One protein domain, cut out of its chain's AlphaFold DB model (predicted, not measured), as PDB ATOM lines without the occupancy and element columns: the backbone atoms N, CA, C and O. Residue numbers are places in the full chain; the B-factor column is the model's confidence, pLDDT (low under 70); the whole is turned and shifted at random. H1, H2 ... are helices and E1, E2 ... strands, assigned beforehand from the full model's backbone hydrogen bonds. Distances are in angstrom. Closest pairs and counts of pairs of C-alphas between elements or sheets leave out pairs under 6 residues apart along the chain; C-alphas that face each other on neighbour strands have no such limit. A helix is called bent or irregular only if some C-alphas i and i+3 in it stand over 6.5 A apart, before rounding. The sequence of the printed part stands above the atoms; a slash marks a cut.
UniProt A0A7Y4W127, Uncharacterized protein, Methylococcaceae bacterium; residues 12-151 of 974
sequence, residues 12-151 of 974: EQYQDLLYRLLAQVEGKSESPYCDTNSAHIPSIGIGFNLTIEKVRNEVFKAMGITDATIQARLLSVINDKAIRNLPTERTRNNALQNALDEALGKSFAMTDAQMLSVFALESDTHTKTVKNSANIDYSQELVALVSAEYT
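This is residues 12 to 151 of the 974 residues of an uncharacterized protein of Methylococcaceae bacterium (UniProt A0A7Y4W127). A small hairpin of two strands, E1 and E2, sits between two groups of helices, H3, H4 and H5 toward one end of the longest axis and H1, H6b and H7 toward the other. H6a, the first arm of the bent helix H6, joins the second group, and H2 packs on it. The printed part has 140 residues, with seven named helices and two antiparallel strands in the order H1 E1 E2 H2 H3 H4 H5 H6 H7. It is mostly helix and compact, with a radius of gyration of the C-alphas of 15.9 A and spans of 46 by 32 by 20 A.

Find E1 at residues 29 to 35 and E2 at 41 to 45. H1 runs from C-alpha 12 at (24.536, 28.295, 57.136) to residue 27, 21.2 A. Next look for H2 at 53 to 62, H3 at 68 to 78, H4 at 81 to 84 and H5 at 89 to 104, 22.2 A. H6, residues 112 to 134, was assigned as one helix by its hydrogen bonds but is bent: C-alphas 122 and 125 are 6.5 A apart, and arms H6a, 112 to 122, and H6b, 125 to 134, stand at 58 degrees. H7, from 140, ends at C-alpha 150, (15.263, 16.649, 44.427).

In the hairpin, N 33 and O 43 are within hydrogen-bond range at 2.9 A. The closest C-alphas of E1 and H5, Tyr 33 and Asn 93, are 4.6 A apart. H5 touches H3 at Ala 103 and Leu 74, C-alphas 5.6 A apart, and H4 at Arg 92 and Ile 83, 5.9 A. H6a touches H2 at Gln 114 and Ala 62, 5.3 A, and H1 at Ala 120 and Gln 15, 6.3 A. H7 touches H1 at Val 143 and Leu 18, 5.4 A, and H6b at Val 146 and Thr 127, 5.9 A. Every O i to N i+4 pair is within range in H1, H2, H3, H5, H6b and H7, and 6 of 7 in H6a; H4 is too short for one.

The farthest C-alphas, Glu 102 and Asn 135, are 47.6 A apart. The printed part has no cut and no long link; pLDDT is under 70 at residues 37 to 38.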
ATOM      1  N   GLU A  12      23.433  29.238  56.916       86.12
ATOM      2  CA  GLU A  12      24.536  28.295  57.136       86.12
ATOM      3  C   GLU A  12      24.047  26.977  57.751       86.12
ATOM      4  O   GLU A  12      24.377  25.909  57.243       86.12
ATOM      5  N   GLN A  13      23.197  27.045  58.781       86.94
ATOM      6  CA  GLN A  13      22.586  25.860  59.396       86.94
ATOM      7  C   GLN A  13      21.669  25.107  58.427       86.94
ATOM      8  O   GLN A  13      21.683  23.882  58.405       86.94
ATOM      9  N   TYR A  14      20.907  25.827  57.600       90.38
ATOM     10  CA  TYR A  14      20.078  25.238  56.549       90.38
ATOM     11  C   TYR A  14      20.922  24.445  55.543       90.38
ATOM     12  O   TYR A  14      20.612  23.294  55.249       90.38
ATOM     13  N   GLN A  15      22.007  25.044  55.041       88.81
ATOM     14  CA  GLN A  15      22.875  24.389  54.059       88.81
ATOM     15  C   GLN A  15      23.588  23.166  54.641       88.81
ATOM     16  O   GLN A  15      23.689  22.144  53.966       88.81
ATOM     17  N   ASP A  16      24.052  23.248  55.890       86.56
ATOM     18  CA  ASP A  16      24.654  22.108  56.587       86.56
ATOM     19  C   ASP A  16      23.638  20.975  56.799       86.56
ATOM     20  O   ASP A  16      23.934  19.820  56.495       86.56
ATOM     21  N   LEU A  17      22.417  21.291  57.243       86.31
ATOM     22  CA  LEU A  17      21.381  20.289  57.484       86.31
ATOM     23  C   LEU A  17      20.916  19.608  56.189       86.31
ATOM     24  O   LEU A  17      20.846  18.380  56.141       86.31
ATOM     25  N   LEU A  18      20.661  20.380  55.128       88.25
ATOM     26  CA  LEU A  18      20.284  19.835  53.821       88.25
ATOM     27  C   LEU A  18      21.396  18.956  53.232       88.25
ATOM     28  O   LEU A  18      21.116  17.871  52.722       88.25
ATOM     29  N   TYR A  19      22.660  19.382  53.344       88.06
ATOM     30  CA  TYR A  19      23.807  18.577  52.920       88.06
ATOM     31  C   TYR A  19      23.872  17.249  53.672       88.06
ATOM     32  O   TYR A  19      24.040  16.204  53.051       88.06
ATOM     33  N   ARG A  20      23.731  17.270  55.002       83.38
ATOM     34  CA  ARG A  20      23.778  16.053  55.823       83.38
ATOM     35  C   ARG A  20      22.623  15.106  55.514       83.38
ATOM     36  O   ARG A  20      22.858  13.902  55.454       83.38
ATOM     37  N   LEU A  21      21.421  15.640  55.288       82.62
ATOM     38  CA  LEU A  21      20.261  14.861  54.857       82.62
ATOM     39  C   LEU A  21      20.551  14.132  53.548       82.62
ATOM     40  O   LEU A  21      20.538  12.903  53.527       82.62
ATOM     41  N   LEU A  22      20.883  14.868  52.486       82.19
ATOM     42  CA  LEU A  22      21.129  14.276  51.170       82.19
ATOM     43  C   LEU A  22      22.356  13.361  51.165       82.19
ATOM     44  O   LEU A  22      22.311  12.291  50.574       82.19
ATOM     45  N   ALA A  23      23.419  13.697  51.899       81.69
ATOM     46  CA  ALA A  23      24.582  12.822  52.051       81.69
ATOM     47  C   ALA A  23      24.224  11.457  52.654       81.69
ATOM     48  O   ALA A  23      24.865  10.454  52.333       81.69
ATOM     49  N   GLN A  24      23.238  11.438  53.550       76.44
ATOM     50  CA  GLN A  24      22.777  10.235  54.223       76.44
ATOM     51  C   GLN A  24      21.822   9.419  53.345       76.44
ATOM     52  O   GLN A  24      21.931   8.195  53.341       76.44
ATOM     53  N   VAL A  25      20.897  10.071  52.630       72.19
ATOM     54  CA  VAL A  25      19.852   9.373  51.855       72.19
ATOM     55  C   VAL A  25      20.270   9.034  50.422       72.19
ATOM     56  O   VAL A  25      19.876   7.985  49.931       72.19
ATOM     57  N   GLU A  26      21.105   9.854  49.779       73.50
ATOM     58  CA  GLU A  26      21.651   9.599  48.429       73.50
ATOM     59  C   GLU A  26      22.981   8.830  48.470       73.50
ATOM     60  O   GLU A  26      23.416   8.234  47.487       73.50
ATOM     61  N   GLY A  27      23.657   8.862  49.621       75.44
ATOM     62  CA  GLY A  27      25.016   8.365  49.784       75.44
ATOM     63  C   GLY A  27      26.070   9.363  49.291       75.44
ATOM     64  O   GLY A  27      26.042   9.857  48.165       75.44
ATOM     65  N   LYS A  28      27.060   9.646  50.144       86.00
ATOM     66  CA  LYS A  28      28.238  10.446  49.778       86.00
ATOM     67  C   LYS A  28      29.439   9.568  49.438       86.00
ATOM     68  O   LYS A  28      29.703   8.570  50.109       86.00
ATOM     69  N   SER A  29      30.239  10.004  48.468       89.44
ATOM     70  CA  SER A  29      31.537   9.402  48.160       89.44
ATOM     71  C   SER A  29      32.659  10.436  48.161       89.44
ATOM     72  O   SER A  29      32.703  11.336  47.322       89.44
ATOM     73  N   GLU A  30      33.630  10.262  49.060       92.81
ATOM     74  CA  GLU A  30      34.869  11.058  49.072       92.81
ATOM     75  C   GLU A  30      35.713  10.829  47.806       92.81
ATOM     76  O   GLU A  30      36.524  11.677  47.434       92.81
ATOM     77  N   SER A  31      35.523   9.681  47.148       92.94
ATOM     78  CA  SER A  31      36.238   9.243  45.947       92.94
ATOM     79  C   SER A  31      35.352   9.350  44.693       92.94
ATOM     80  O   SER A  31      34.149   9.096  44.778       92.94
ATOM     81  N   PRO A  32      35.891   9.695  43.514       92.62
ATOM     82  CA  PRO A  32      35.159   9.659  42.254       92.62
ATOM     83  C   PRO A  32      34.643   8.253  41.920       92.62
ATOM     84  O   PRO A  32      35.342   7.251  42.084       92.62
ATOM     85  N   TYR A  33      33.433   8.192  41.378       92.25
ATOM     86  CA  TYR A  33      32.751   6.964  40.985       92.25
ATOM     87  C   TYR A  33      31.980   7.158  39.675       92.25
ATOM     88  O   TYR A  33      31.754   8.278  39.226       92.25
ATOM     89  N   CYS A  34      31.612   6.058  39.026       87.62
ATOM     90  CA  CYS A  34      30.741   6.054  37.857       87.62
ATOM     91  C   CYS A  34      29.317   5.713  38.298       87.62
ATOM     92  O   CYS A  34      29.040   4.550  38.588       87.62
ATOM     93  N   ASP A  35      28.431   6.705  38.291       80.38
ATOM     94  CA  ASP A  35      27.030   6.563  38.690       80.38
ATOM     95  C   ASP A  35      26.292   5.557  37.788       80.38
ATOM     96  O   ASP A  35      26.207   5.721  36.568       80.38
ATOM     97  N   THR A  36      25.784   4.478  38.378       70.69
ATOM     98  CA  THR A  36      25.086   3.402  37.670       70.69
ATOM     99  C   THR A  36      23.702   3.797  37.180       70.69
ATOM    100  O   THR A  36      23.294   3.283  36.140       70.69
ATOM    101  N   ASN A  37      23.044   4.738  37.856       65.56
ATOM    102  CA  ASN A  37      21.693   5.191  37.530       65.56
ATOM    103  C   ASN A  37      21.719   6.219  36.391       65.56
ATOM    104  O   ASN A  37      20.783   6.322  35.605       65.56
ATOM    105  N   SER A  38      22.860   6.890  36.214       68.56
ATOM    106  CA  SER A  38      23.077   7.902  35.178       68.56
ATOM    107  C   SER A  38      24.046   7.428  34.088       68.56
ATOM    108  O   SER A  38      24.993   8.128  33.736       68.56
ATOM    109  N   ALA A  39      23.867   6.216  33.554       77.25
ATOM    110  CA  ALA A  39      24.661   5.694  32.428       77.25
ATOM    111  C   ALA A  39      26.201   5.748  32.624       77.25
ATOM    112  O   ALA A  39      26.961   6.021  31.689       77.25
ATOM    113  N   HIS A  40      26.674   5.474  33.844       86.19
ATOM    114  CA  HIS A  40      28.095   5.442  34.228       86.19
ATOM    115  C   HIS A  40      28.802   6.800  34.113       86.19
ATOM    116  O   HIS A  40      30.009   6.869  33.845       86.19
ATOM    117  N   ILE A  41      28.056   7.890  34.310       87.81
ATOM    118  CA  ILE A  41      28.601   9.245  34.369       87.81
ATOM    119  C   ILE A  41      29.587   9.368  35.549       87.81
ATOM    120  O   ILE A  41      29.266   8.957  36.662       87.81
ATOM    121  N   PRO A  42      30.800   9.913  35.327       91.12
ATOM    122  CA  PRO A  42      31.737  10.206  36.406       91.12
ATOM    123  C   PRO A  42      31.211  11.291  37.348       91.12
ATOM    124  O   PRO A  42      31.009  12.436  36.931       91.12
ATOM    125  N   SER A  43      31.081  10.931  38.617       92.12
ATOM    126  CA  SER A  43      30.564  11.764  39.698       92.12
ATOM    127  C   SER A  43      31.470  11.680  40.931       92.12
ATOM    128  O   SER A  43      32.333  10.807  41.029       92.12
ATOM    129  N   ILE A  44      31.318  12.614  41.866       92.19
ATOM    130  CA  ILE A  44      31.983  12.611  43.180       92.19
ATOM    131  C   ILE A  44      31.055  13.256  44.214       92.19
ATOM    132  O   ILE A  44      30.135  13.977  43.844       92.19
ATOM    133  N   GLY A  45      31.282  13.031  45.505       89.94
ATOM    134  CA  GLY A  45      30.443  13.598  46.553       89.94
ATOM    135  C   GLY A  45      29.053  12.980  46.553       89.94
ATOM    136  O   GLY A  45      28.948  11.757  46.581       89.94
ATOM    137  N   ILE A  46      28.016  13.816  46.537       84.75
ATOM    138  CA  ILE A  46      26.604  13.403  46.562       84.75
ATOM    139  C   ILE A  46      26.044  13.483  45.132       84.75
ATOM    140  O   ILE A  46      25.143  14.259  44.844       84.75
ATOM    141  N   GLY A  47      26.676  12.779  44.188       85.06
ATOM    142  CA  GLY A  47      26.248  12.800  42.784       85.06
ATOM    143  C   GLY A  47      26.722  13.997  41.949       85.06
ATOM    144  O   GLY A  47      26.184  14.215  40.865       85.06
ATOM    145  N   PHE A  48      27.751  14.746  42.372       90.12
ATOM    146  CA  PHE A  48      28.261  15.899  41.614       90.12
ATOM    147  C   PHE A  48      28.791  15.464  40.248       90.12
ATOM    148  O   PHE A  48      29.891  14.913  40.127       90.12
ATOM    149  N   ASN A  49      28.012  15.731  39.203       90.06
ATOM    150  CA  ASN A  49      28.303  15.288  37.850       90.06
ATOM    151  C   ASN A  49      29.490  16.070  37.265       90.06
ATOM    152  O   ASN A  49      29.369  17.214  36.816       90.06
ATOM    153  N   LEU A  50      30.650  15.414  37.186       91.31
ATOM    154  CA  LEU A  50      31.899  16.031  36.731       91.31
ATOM    155  C   LEU A  50      31.907  16.354  35.228       91.31
ATOM    156  O   LEU A  50      32.802  17.058  34.741       91.31
ATOM    157  N   THR A  51      30.932  15.855  34.466       89.25
ATOM    158  CA  THR A  51      30.782  16.196  33.045       89.25
ATOM    159  C   THR A  51      30.135  17.568  32.848       89.25
ATOM    160  O   THR A  51      30.410  18.227  31.842       89.25
ATOM    161  N   ILE A  52      29.370  18.053  33.834       88.88
ATOM    162  CA  ILE A  52      28.768  19.386  33.811       88.88
ATOM    163  C   ILE A  52      29.847  20.423  34.119       88.88
ATOM    164  O   ILE A  52      30.485  20.406  35.171       88.88
ATOM    165  N   GLU A  53      30.056  21.359  33.193       90.31
ATOM    166  CA  GLU A  53      31.135  22.348  33.289       90.31
ATOM    167  C   GLU A  53      31.075  23.188  34.566       90.31
ATOM    168  O   GLU A  53      32.094  23.351  35.236       90.31
ATOM    169  N   LYS A  54      29.885  23.676  34.926       89.62
ATOM    170  CA  LYS A  54      29.681  24.496  36.123       89.62
ATOM    171  C   LYS A  54      30.064  23.739  37.403       89.62
ATOM    172  O   LYS A  54      30.830  24.262  38.206       89.62
ATOM    173  N   VAL A  55      29.585  22.503  37.540       88.38
ATOM    174  CA  VAL A  55      29.814  21.625  38.699       88.38
ATOM    175  C   VAL A  55      31.290  21.272  38.828       88.38
ATOM    176  O   VAL A  55      31.916  21.516  39.858       88.38
ATOM    177  N   ARG A  56      31.892  20.792  37.736       93.12
ATOM    178  CA  ARG A  56      33.312  20.433  37.685       93.12
ATOM    179  C   ARG A  56      34.223  21.592  38.081       93.12
ATOM    180  O   ARG A  56      35.190  21.387  38.813       93.12
ATOM    181  N   ASN A  57      33.950  22.797  37.583       91.75
ATOM    182  CA  ASN A  57      34.780  23.964  37.875       91.75
ATOM    183  C   ASN A  57      34.759  24.309  39.371       91.75
ATOM    184  O   ASN A  57      35.793  24.685  39.927       91.75
ATOM    185  N   GLU A  58      33.620  24.128  40.036       91.62
ATOM    186  CA  GLU A  58      33.504  24.354  41.476       91.62
ATOM    187  C   GLU A  58      34.114  23.224  42.302       91.62
ATOM    188  O   GLU A  58      34.816  23.514  43.267       91.62
ATOM    189  N   VAL A  59      33.989  21.962  41.875       93.31
ATOM    190  CA  VAL A  59      34.742  20.842  42.472       93.31
ATOM    191  C   VAL A  59      36.243  21.124  42.425       93.31
ATOM    192  O   VAL A  59      36.938  21.050  43.440       93.31
ATOM    193  N   PHE A  60      36.758  21.528  41.263       94.19
ATOM    194  CA  PHE A  60      38.169  21.873  41.108       94.19
ATOM    195  C   PHE A  60      38.572  23.042  42.005       94.19
ATOM    196  O   PHE A  60      39.610  22.975  42.665       94.19
ATOM    197  N   LYS A  61      37.745  24.084  42.087       92.69
ATOM    198  CA  LYS A  61      37.981  25.233  42.963       92.69
ATOM    199  C   LYS A  61      37.994  24.843  44.444       92.69
ATOM    200  O   LYS A  61      38.940  25.219  45.137       92.69
ATOM    201  N   ALA A  62      37.034  24.046  44.910       92.38
ATOM    202  CA  ALA A  62      36.970  23.542  46.284       92.38
ATOM    203  C   ALA A  62      38.198  22.680  46.638       92.38
ATOM    204  O   ALA A  62      38.752  22.785  47.734       92.38
ATOM    205  N   MET A  63      38.692  21.890  45.681       92.75
ATOM    206  CA  MET A  63      39.908  21.075  45.816       92.75
ATOM    207  C   MET A  63      41.225  21.867  45.663       92.75
ATOM    208  O   MET A  63      42.314  21.291  45.802       92.75
ATOM    209  N   GLY A  64      41.154  23.171  45.372       91.88
ATOM    210  CA  GLY A  64      42.311  24.047  45.162       91.88
ATOM    211  C   GLY A  64      43.044  23.824  43.831       91.88
ATOM    212  O   GLY A  64      44.233  24.120  43.721       91.88
ATOM    213  N   ILE A  65      42.366  23.273  42.823       92.75
ATOM    214  CA  ILE A  65      42.904  22.958  41.494       92.75
ATOM    215  C   ILE A  65      42.718  24.175  40.576       92.75
ATOM    216  O   ILE A  65      41.666  24.355  39.967       92.75
ATOM    217  N   THR A  66      43.749  25.015  40.458       90.00
ATOM    218  CA  THR A  66      43.701  26.278  39.687       90.00
ATOM    219  C   THR A  66      44.533  26.272  38.398       90.00
ATOM    220  O   THR A  66      44.403  27.184  37.584       90.00
ATOM    221  N   ASP A  67      45.378  25.258  38.183       92.69
ATOM    222  CA  ASP A  67      46.232  25.150  36.994       92.69
ATOM    223  C   ASP A  67      45.440  24.638  35.778       92.69
ATOM    224  O   ASP A  67      44.954  23.504  35.765       92.69
ATOM    225  N   ALA A  68      45.352  25.457  34.728       89.25
ATOM    226  CA  ALA A  68      44.599  25.147  33.511       89.25
ATOM    227  C   ALA A  68      45.102  23.892  32.769       89.25
ATOM    228  O   ALA A  68      44.317  23.181  32.142       89.25
ATOM    229  N   THR A  69      46.400  23.583  32.854       91.00
ATOM    230  CA  THR A  69      46.994  22.387  32.235       91.00
ATOM    231  C   THR A  69      46.556  21.127  32.975       91.00
ATOM    232  O   THR A  69      46.256  20.109  32.349       91.00
ATOM    233  N   ILE A  70      46.483  21.190  34.309       90.25
ATOM    234  CA  ILE A  70      45.992  20.088  35.148       90.25
ATOM    235  C   ILE A  70      44.487  19.890  34.935       90.25
ATOM    236  O   ILE A  70      44.051  18.760  34.713       90.25
ATOM    237  N   GLN A  71      43.701  20.969  34.914       92.81
ATOM    238  CA  GLN A  71      42.261  20.901  34.643       92.81
ATOM    239  C   GLN A  71      41.956  20.263  33.276       92.81
ATOM    240  O   GLN A  71      41.064  19.421  33.179       92.81
ATOM    241  N   ALA A  72      42.729  20.591  32.231       90.44
ATOM    242  CA  ALA A  72      42.574  19.988  30.906       90.44
ATOM    243  C   ALA A  72      42.876  18.476  30.896       90.44
ATOM    244  O   ALA A  72      42.164  17.708  30.245       90.44
ATOM    245  N   ARG A  73      43.896  18.027  31.646       93.88
ATOM    246  CA  ARG A  73      44.207  16.594  31.811       93.88
ATOM    247  C   ARG A  73      43.079  15.857  32.532       93.88
ATOM    248  O   ARG A  73      42.654  14.807  32.062       93.88
ATOM    249  N   LEU A  74      42.564  16.423  33.624       93.69
ATOM    250  CA  LEU A  74      41.442  15.852  34.377       93.69
ATOM    251  C   LEU A  74      40.175  15.754  33.525       93.69
ATOM    252  O   LEU A  74      39.511  14.723  33.526       93.69
ATOM    253  N   LEU A  75      39.874  16.787  32.735       93.50
ATOM    254  CA  LEU A  75      38.732  16.780  31.822       93.50
ATOM    255  C   LEU A  75      38.839  15.678  30.757       93.50
ATOM    256  O   LEU A  75      37.830  15.070  30.399       93.50
ATOM    257  N   SER A  76      40.050  15.389  30.270       92.94
ATOM    258  CA  SER A  76      40.281  14.273  29.346       92.94
ATOM    259  C   SER A  76      39.951  12.923  29.985       92.94
ATOM    260  O   SER A  76      39.379  12.074  29.310       92.94
ATOM    261  N   VAL A  77      40.293  12.731  31.264       92.69
ATOM    262  CA  VAL A  77      39.988  11.501  32.015       92.69
ATOM    263  C   VAL A  77      38.488  11.383  32.283       92.69
ATOM    264  O   VAL A  77      37.897  10.342  32.013       92.69
ATOM    265  N   ILE A  78      37.845  12.464  32.741       92.88
ATOM    266  CA  ILE A  78      36.393  12.508  32.985       92.88
ATOM    267  C   ILE A  78      35.618  12.127  31.716       92.88
ATOM    268  O   ILE A  78      34.611  11.426  31.782       92.88
ATOM    269  N   ASN A  79      36.082  12.549  30.539       90.69
ATOM    270  CA  ASN A  79      35.426  12.261  29.263       90.69
ATOM    271  C   ASN A  79      35.846  10.934  28.608       90.69
ATOM    272  O   ASN A  79      35.381  10.633  27.505       90.69
ATOM    273  N   ASP A  80      36.680  10.126  29.267       90.44
ATOM    274  CA  ASP A  80      37.158   8.867  28.708       90.44
ATOM    275  C   ASP A  80      36.071   7.781  28.734       90.44
ATOM    276  O   ASP A  80      35.745   7.179  29.761       90.44
ATOM    277  N   LYS A  81      35.519   7.492  27.554       85.31
ATOM    278  CA  LYS A  81      34.516   6.438  27.364       85.31
ATOM    279  C   LYS A  81      35.073   5.034  27.617       85.31
ATOM    280  O   LYS A  81      34.295   4.144  27.945       85.31
ATOM    281  N   ALA A  82      36.382   4.815  27.477       87.25
ATOM    282  CA  ALA A  82      36.986   3.511  27.740       87.25
ATOM    283  C   ALA A  82      36.890   3.141  29.226       87.25
ATOM    284  O   ALA A  82      36.636   1.981  29.539       87.25
ATOM    285  N   ILE A  83      37.013   4.128  30.123       85.31
ATOM    286  CA  ILE A  83      36.815   3.943  31.567       85.31
ATOM    287  C   ILE A  83      35.341   3.646  31.866       85.31
ATOM    288  O   ILE A  83      35.045   2.680  32.564       85.31
ATOM    289  N   ARG A  84      34.407   4.415  31.285       82.06
ATOM    290  CA  ARG A  84      32.953   4.254  31.515       82.06
ATOM    291  C   ARG A  84      32.399   2.911  31.035       82.06
ATOM    292  O   ARG A  84      31.445   2.405  31.611       82.06
ATOM    293  N   ASN A  85      33.016   2.317  30.015       85.88
ATOM    294  CA  ASN A  85      32.586   1.046  29.429       85.88
ATOM    295  C   ASN A  85      33.203  -0.191  30.111       85.88
ATOM    296  O   ASN A  85      33.033  -1.307  29.615       85.88
ATOM    297  N   LEU A  86      33.945  -0.033  31.217       87.69
ATOM    298  CA  LEU A  86      34.478  -1.183  31.953       87.69
ATOM    299  C   LEU A  86      33.337  -2.011  32.581       87.69
ATOM    300  O   LEU A  86      32.318  -1.457  33.005       87.69
ATOM    301  N   PRO A  87      33.500  -3.345  32.659       81.94
ATOM    302  CA  PRO A  87      32.382  -4.279  32.815       81.94
ATOM    303  C   PRO A  87      31.766  -4.326  34.217       81.94
ATOM    304  O   PRO A  87      30.628  -4.758  34.353       81.94
ATOM    305  N   THR A  88      32.489  -3.912  35.261       87.31
ATOM    306  CA  THR A  88      31.958  -3.896  36.633       87.31
ATOM    307  C   THR A  88      32.139  -2.524  37.258       87.31
ATOM    308  O   THR A  88      33.128  -1.843  36.980       87.31
ATOM    309  N   GLU A  89      31.212  -2.144  38.134       85.94
ATOM    310  CA  GLU A  89      31.248  -0.880  38.871       85.94
ATOM    311  C   GLU A  89      32.562  -0.712  39.643       85.94
ATOM    312  O   GLU A  89      33.267   0.281  39.482       85.94
ATOM    313  N   ARG A  90      32.987  -1.756  40.363       88.19
ATOM    314  CA  ARG A  90      34.274  -1.774  41.065       88.19
ATOM    315  C   ARG A  90      35.457  -1.520  40.127       88.19
ATOM    316  O   ARG A  90      36.400  -0.829  40.503       88.19
ATOM    317  N   THR A  91      35.454  -2.096  38.923       89.69
ATOM    318  CA  THR A  91      36.533  -1.878  37.946       89.69
ATOM    319  C   THR A  91      36.484  -0.466  37.359       89.69
ATOM    320  O   THR A  91      37.545   0.138  37.208       89.69
ATOM    321  N   ARG A  92      35.289   0.076  37.083       92.31
ATOM    322  CA  ARG A  92      35.094   1.462  36.628       92.31
ATOM    323  C   ARG A  92      35.591   2.468  37.659       92.31
ATOM    324  O   ARG A  92      36.466   3.264  37.333       92.31
ATOM    325  N   ASN A  93      35.107   2.375  38.897       92.19
ATOM    326  CA  ASN A  93      35.424   3.321  39.971       92.19
ATOM    327  C   ASN A  93      36.932   3.322  40.271       92.19
ATOM    328  O   ASN A  93      37.554   4.378  40.316       92.19
ATOM    329  N   ASN A  94      37.563   2.143  40.347       92.44
ATOM    330  CA  ASN A  94      39.015   2.050  40.539       92.44
ATOM    331  C   ASN A  94      39.816   2.625  39.359       92.44
ATOM    332  O   ASN A  94      40.846   3.265  39.567       92.44
ATOM    333  N   ALA A  95      39.389   2.379  38.115       92.19
ATOM    334  CA  ALA A  95      40.069   2.914  36.934       92.19
ATOM    335  C   ALA A  95      39.932   4.441  36.844       92.19
ATOM    336  O   ALA A  95      40.916   5.122  36.555       92.19
ATOM    337  N   LEU A  96      38.743   4.966  37.151       94.06
ATOM    338  CA  LEU A  96      38.468   6.396  37.228       94.06
ATOM    339  C   LEU A  96      39.324   7.066  38.310       94.06
ATOM    340  O   LEU A  96      40.018   8.036  38.005       94.06
ATOM    341  N   GLN A  97      39.349   6.517  39.530       95.25
ATOM    342  CA  GLN A  97      40.183   7.011  40.629       95.25
ATOM    343  C   GLN A  97      41.660   7.072  40.232       95.25
ATOM    344  O   GLN A  97      42.283   8.125  40.327       95.25
ATOM    345  N   ASN A  98      42.221   5.964  39.740       94.75
ATOM    346  CA  ASN A  98      43.645   5.893  39.405       94.75
ATOM    347  C   ASN A  98      44.033   6.890  38.301       94.75
ATOM    348  O   ASN A  98      45.080   7.532  38.384       94.75
ATOM    349  N   ALA A  99      43.191   7.035  37.274       93.69
ATOM    350  CA  ALA A  99      43.450   7.957  36.172       93.69
ATOM    351  C   ALA A  99      43.348   9.429  36.610       93.69
ATOM    352  O   ALA A  99      44.139  10.265  36.163       93.69
ATOM    353  N   LEU A 100      42.410   9.755  37.509       95.06
ATOM    354  CA  LEU A 100      42.289  11.095  38.087       95.06
ATOM    355  C   LEU A 100      43.461  11.415  39.028       95.06
ATOM    356  O   LEU A 100      44.004  12.520  38.957       95.06
ATOM    357  N   ASP A 101      43.912  10.446  39.826       95.88
ATOM    358  CA  ASP A 101      45.080  10.577  40.702       95.88
ATOM    359  C   ASP A 101      46.361  10.863  39.904       95.88
ATOM    360  O   ASP A 101      47.143  11.752  40.253       95.88
ATOM    361  N   GLU A 102      46.570  10.155  38.788       93.94
ATOM    362  CA  GLU A 102      47.715  10.358  37.891       93.94
ATOM    363  C   GLU A 102      47.652  11.715  37.166       93.94
ATOM    364  O   GLU A 102      48.667  12.410  36.996       93.94
ATOM    365  N   ALA A 103      46.453  12.126  36.747       91.31
ATOM    366  CA  ALA A 103      46.229  13.424  36.123       91.31
ATOM    367  C   ALA A 103      46.504  14.587  37.095       91.31
ATOM    368  O   ALA A 103      47.104  15.588  36.685       91.31
ATOM    369  N   LEU A 104      46.123  14.438  38.368       94.00
ATOM    370  CA  LEU A 104      46.280  15.452  39.413       94.00
ATOM    371  C   LEU A 104      47.666  15.436  40.087       94.00
ATOM    372  O   LEU A 104      48.131  16.476  40.554       94.00
ATOM    373  N   GLY A 105      48.338  14.282  40.141       89.25
ATOM    374  CA  GLY A 105      49.611  14.088  40.850       89.25
ATOM    375  C   GLY A 105      49.472  13.871  42.365       89.25
ATOM    376  O   GLY A 105      50.468  13.904  43.087       89.25
ATOM    377  N   LYS A 106      48.243  13.672  42.849       91.75
ATOM    378  CA  LYS A 106      47.857  13.320  44.226       91.75
ATOM    379  C   LYS A 106      46.480  12.655  44.184       91.75
ATOM    380  O   LYS A 106      45.813  12.742  43.159       91.75
ATOM    381  N   SER A 107      46.044  12.068  45.300       92.25
ATOM    382  CA  SER A 107      44.702  11.483  45.387       92.25
ATOM    383  C   SER A 107      43.619  12.523  45.072       92.25
ATOM    384  O   SER A 107      43.600  13.616  45.649       92.25
ATOM    385  N   PHE A 108      42.756  12.190  44.118       93.62
ATOM    386  CA  PHE A 108      41.564  12.930  43.746       93.62
ATOM    387  C   PHE A 108      40.441  12.508  44.695       93.62
ATOM    388  O   PHE A 108      39.686  11.586  44.407       93.62
ATOM    389  N   ALA A 109      40.385  13.155  45.857       92.94
ATOM    390  CA  ALA A 109      39.367  12.925  46.874       92.94
ATOM    391  C   ALA A 109      38.940  14.252  47.513       92.94
ATOM    392  O   ALA A 109      39.763  15.164  47.658       92.94
ATOM    393  N   MET A 110      37.665  14.362  47.882       94.06
ATOM    394  CA  MET A 110      37.097  15.550  48.522       94.06
ATOM    395  C   MET A 110      36.903  15.334  50.021       94.06
ATOM    396  O   MET A 110      36.483  14.265  50.453       94.06
ATOM    397  N   THR A 111      37.164  16.373  50.814       92.25
ATOM    398  CA  THR A 111      36.760  16.403  52.228       92.25
ATOM    399  C   THR A 111      35.294  16.817  52.368       92.25
ATOM    400  O   THR A 111      34.754  17.490  51.490       92.25
ATOM    401  N   ASP A 112      34.663  16.504  53.503       87.50
ATOM    402  CA  ASP A 112      33.285  16.938  53.800       87.50
ATOM    403  C   ASP A 112      33.084  18.452  53.661       87.50
ATOM    404  O   ASP A 112      32.115  18.897  53.055       87.50
ATOM    405  N   ALA A 113      34.039  19.262  54.129       87.94
ATOM    406  CA  ALA A 113      33.965  20.717  53.988       87.94
ATOM    407  C   ALA A 113      34.003  21.173  52.515       87.94
ATOM    408  O   ALA A 113      33.356  22.151  52.142       87.94
ATOM    409  N   GLN A 114      34.752  20.464  51.663       92.62
ATOM    410  CA  GLN A 114      34.794  20.743  50.227       92.62
ATOM    411  C   GLN A 114      33.491  20.316  49.551       92.62
ATOM    412  O   GLN A 114      32.974  21.067  48.726       92.62
ATOM    413  N   MET A 115      32.942  19.158  49.920       92.56
ATOM    414  CA  MET A 115      31.667  18.671  49.391       92.56
ATOM    415  C   MET A 115      30.515  19.607  49.756       92.56
ATOM    416  O   MET A 115      29.787  20.018  48.859       92.56
ATOM    417  N   LEU A 116      30.430  20.053  51.012       89.50
ATOM    418  CA  LEU A 116      29.451  21.050  51.458       89.50
ATOM    419  C   LEU A 116      29.555  22.362  50.658       89.50
ATOM    420  O   LEU A 116      28.543  22.937  50.263       89.50
ATOM    421  N   SER A 117      30.776  22.826  50.363       88.56
ATOM    422  CA  SER A 117      30.977  24.065  49.598       88.56
ATOM    423  C   SER A 117      30.513  23.974  48.138       88.56
ATOM    424  O   SER A 117      30.038  24.965  47.588       88.56
ATOM    425  N   VAL A 118      30.637  22.795  47.516       89.81
ATOM    426  CA  VAL A 118      30.139  22.536  46.155       89.81
ATOM    427  C   VAL A 118      28.624  22.349  46.183       89.81
ATOM    428  O   VAL A 118      27.921  22.948  45.370       89.81
ATOM    429  N   PHE A 119      28.127  21.594  47.165       89.88
ATOM    430  CA  PHE A 119      26.708  21.330  47.371       89.88
ATOM    431  C   PHE A 119      25.885  22.617  47.477       89.88
ATOM    432  O   PHE A 119      24.866  22.747  46.805       89.88
ATOM    433  N   ALA A 120      26.366  23.602  48.245       85.06
ATOM    434  CA  ALA A 120      25.672  24.873  48.444       85.06
ATOM    435  C   ALA A 120      25.378  25.643  47.138       85.06
ATOM    436  O   ALA A 120      24.475  26.477  47.112       85.06
ATOM    437  N   LEU A 121      26.128  25.396  46.054       82.38
ATOM    438  CA  LEU A 121      25.831  25.975  44.741       82.38
ATOM    439  C   LEU A 121      24.780  25.173  43.969       82.38
ATOM    440  O   LEU A 121      23.968  25.765  43.257       82.38
ATOM    441  N   GLU A 122      24.840  23.845  44.034       82.75
ATOM    442  CA  GLU A 122      23.889  22.986  43.328       82.75
ATOM    443  C   GLU A 122      22.492  23.098  43.940       82.75
ATOM    444  O   GLU A 122      21.518  23.309  43.213       82.75
ATOM    445  N   SER A 123      22.413  23.093  45.272       86.69
ATOM    446  CA  SER A 123      21.159  23.205  46.014       86.69
ATOM    447  C   SER A 123      20.483  24.568  45.881       86.69
ATOM    448  O   SER A 123      19.285  24.674  46.127       86.69
ATOM    449  N   ASP A 124      21.200  25.617  45.461       84.81
ATOM    450  CA  ASP A 124      20.676  26.987  45.365       84.81
ATOM    451  C   ASP A 124      19.506  27.107  44.372       84.81
ATOM    452  O   ASP A 124      18.567  27.864  44.613       84.81
ATOM    453  N   THR A 125      19.518  26.342  43.274       83.75
ATOM    454  CA  THR A 125      18.427  26.379  42.276       83.75
ATOM    455  C   THR A 125      17.152  25.742  42.830       83.75
ATOM    456  O   THR A 125      16.080  26.345  42.759       83.75
ATOM    457  N   HIS A 126      17.289  24.569  43.445       85.38
ATOM    458  CA  HIS A 126      16.206  23.832  44.100       85.38
ATOM    459  C   HIS A 126      15.645  24.625  45.292       85.38
ATOM    460  O   HIS A 126      14.443  24.876  45.384       85.38
ATOM    461  N   THR A 127      16.537  25.182  46.120       89.50
ATOM    462  CA  THR A 127      16.195  26.064  47.248       89.50
ATOM    463  C   THR A 127      15.392  27.277  46.792       89.50
ATOM    464  O   THR A 127      14.360  27.580  47.382       89.50
ATOM    465  N   LYS A 128      15.822  27.979  45.735       87.19
ATOM    466  CA  LYS A 128      15.086  29.139  45.204       87.19
ATOM    467  C   LYS A 128      13.728  28.757  44.639       87.19
ATOM    468  O   LYS A 128      12.783  29.520  44.811       87.19
ATOM    469  N   THR A 129      13.639  27.611  43.973       84.56
ATOM    470  CA  THR A 129      12.387  27.119  43.390       84.56
ATOM    471  C   THR A 129      11.346  26.914  44.484       84.56
ATOM    472  O   THR A 129      10.309  27.573  44.454       84.56
ATOM    473  N   VAL A 130      11.673  26.111  45.499       86.38
ATOM    474  CA  VAL A 130      10.769  25.807  46.618       86.38
ATOM    475  C   VAL A 130      10.489  27.039  47.480       86.38
ATOM    476  O   VAL A 130       9.342  27.302  47.833       86.38
ATOM    477  N   LYS A 131      11.512  27.844  47.792       84.31
ATOM    478  CA  LYS A 131      11.349  29.061  48.603       84.31
ATOM    479  C   LYS A 131      10.398  30.066  47.949       84.31
ATOM    480  O   LYS A 131       9.592  30.679  48.645       84.31
ATOM    481  N   ASN A 132      10.465  30.217  46.625       80.62
ATOM    482  CA  ASN A 132       9.576  31.114  45.891       80.62
ATOM    483  C   ASN A 132       8.154  30.554  45.757       80.62
ATOM    484  O   ASN A 132       7.211  31.339  45.793       80.62
ATOM    485  N   SER A 133       7.990  29.238  45.588       76.69
ATOM    486  CA  SER A 133       6.665  28.625  45.433       76.69
ATOM    487  C   SER A 133       5.908  28.503  46.753       76.69
ATOM    488  O   SER A 133       4.726  28.812  46.791       76.69
ATOM    489  N   ALA A 134       6.576  28.096  47.834       73.25
ATOM    490  CA  ALA A 134       5.941  27.871  49.135       73.25
ATOM    491  C   ALA A 134       5.962  29.103  50.059       73.25
ATOM    492  O   ALA A 134       5.295  29.108  51.088       73.25
ATOM    493  N   ASN A 135       6.728  30.150  49.722       79.81
ATOM    494  CA  ASN A 135       6.910  31.347  50.556       79.81
ATOM    495  C   ASN A 135       7.350  31.015  52.005       79.81
ATOM    496  O   ASN A 135       6.785  31.519  52.978       79.81
ATOM    497  N   ILE A 136       8.362  30.150  52.133       80.75
ATOM    498  CA  ILE A 136       8.918  29.665  53.408       80.75
ATOM    499  C   ILE A 136      10.344  30.202  53.598       80.75
ATOM    500  O   ILE A 136      11.137  30.276  52.653       80.75
ATOM    501  N   ASP A 137      10.685  30.595  54.825       85.62
ATOM    502  CA  ASP A 137      12.033  31.052  55.171       85.62
ATOM    503  C   ASP A 137      13.021  29.902  55.419       85.62
ATOM    504  O   ASP A 137      12.695  28.734  55.256       85.62
ATOM    505  N   TYR A 138      14.287  30.209  55.723       87.69
ATOM    506  CA  TYR A 138      15.245  29.144  56.035       87.69
ATOM    507  C   TYR A 138      14.811  28.417  57.309       87.69
ATOM    508  O   TYR A 138      14.855  28.989  58.397       87.69
ATOM    509  N   SER A 139      14.408  27.159  57.162       87.75
ATOM    510  CA  SER A 139      13.893  26.332  58.249       87.75
ATOM    511  C   SER A 139      14.097  24.841  57.961       87.75
ATOM    512  O   SER A 139      14.563  24.468  56.879       87.75
ATOM    513  N   GLN A 140      13.764  23.983  58.926       86.81
ATOM    514  CA  GLN A 140      13.771  22.527  58.730       86.81
ATOM    515  C   GLN A 140      12.708  22.070  57.715       86.81
ATOM    516  O   GLN A 140      12.974  21.169  56.924       86.81
ATOM    517  N   GLU A 141      11.558  22.746  57.647       87.69
ATOM    518  CA  GLU A 141      10.531  22.510  56.626       87.69
ATOM    519  C   GLU A 141      11.076  22.758  55.225       87.69
ATOM    520  O   GLU A 141      10.866  21.947  54.324       87.69
ATOM    521  N   LEU A 142      11.826  23.851  55.036       89.75
ATOM    522  CA  LEU A 142      12.447  24.127  53.745       89.75
ATOM    523  C   LEU A 142      13.443  23.024  53.362       89.75
ATOM    524  O   LEU A 142      13.518  22.668  52.189       89.75
ATOM    525  N   VAL A 143      14.181  22.460  54.329       90.00
ATOM    526  CA  VAL A 143      15.076  21.318  54.072       90.00
ATOM    527  C   VAL A 143      14.283  20.116  53.556       90.00
ATOM    528  O   VAL A 143      14.675  19.528  52.547       90.00
ATOM    529  N   ALA A 144      13.165  19.778  54.204       88.88
ATOM    530  CA  ALA A 144      12.306  18.669  53.791       88.88
ATOM    531  C   ALA A 144      11.731  18.882  52.383       88.88
ATOM    532  O   ALA A 144      11.850  18.007  51.529       88.88
ATOM    533  N   LEU A 145      11.179  20.066  52.109       89.56
ATOM    534  CA  LEU A 145      10.563  20.378  50.818       89.56
ATOM    535  C   LEU A 145      11.578  20.433  49.671       89.56
ATOM    536  O   LEU A 145      11.284  19.987  48.565       89.56
ATOM    537  N   VAL A 146      12.782  20.956  49.919       89.88
ATOM    538  CA  VAL A 146      13.857  20.944  48.918       89.88
ATOM    539  C   VAL A 146      14.332  19.519  48.671       89.88
ATOM    540  O   VAL A 146      14.496  19.132  47.522       89.88
ATOM    541  N   SER A 147      14.467  18.700  49.713       86.62
ATOM    542  CA  SER A 147      14.767  17.274  49.550       86.62
ATOM    543  C   SER A 147      13.677  16.525  48.762       86.62
ATOM    544  O   SER A 147      14.001  15.699  47.906       86.62
ATOM    545  N   ALA A 148      12.399  16.849  48.974       82.12
ATOM    546  CA  ALA A 148      11.290  16.303  48.193       82.12
ATOM    547  C   ALA A 148      11.349  16.740  46.718       82.12
ATOM    548  O   ALA A 148      11.085  15.945  45.816       82.12
ATOM    549  N   GLU A 149      11.750  17.981  46.444       84.94
ATOM    550  CA  GLU A 149      11.912  18.485  45.078       84.94
ATOM    551  C   GLU A 149      13.052  17.773  44.327       84.94
ATOM    552  O   GLU A 149      12.849  17.391  43.172       84.94
ATOM    553  N   TYR A 150      14.163  17.445  44.999       78.38
ATOM    554  CA  TYR A 150      15.263  16.649  44.427       78.38
ATOM    555  C   TYR A 150      14.824  15.267  43.913       78.38
ATOM    556  O   TYR A 150      15.485  14.694  43.052       78.38
ATOM    557  N   THR A 151      13.720  14.731  44.435       70.12
ATOM    558  CA  THR A 151      13.185  13.405  44.080       70.12
ATOM    559  C   THR A 151      11.906  13.454  43.254       70.12
ATOM    560  O   THR A 151      11.311  12.414  43.000       70.12
TER     561      THR A 151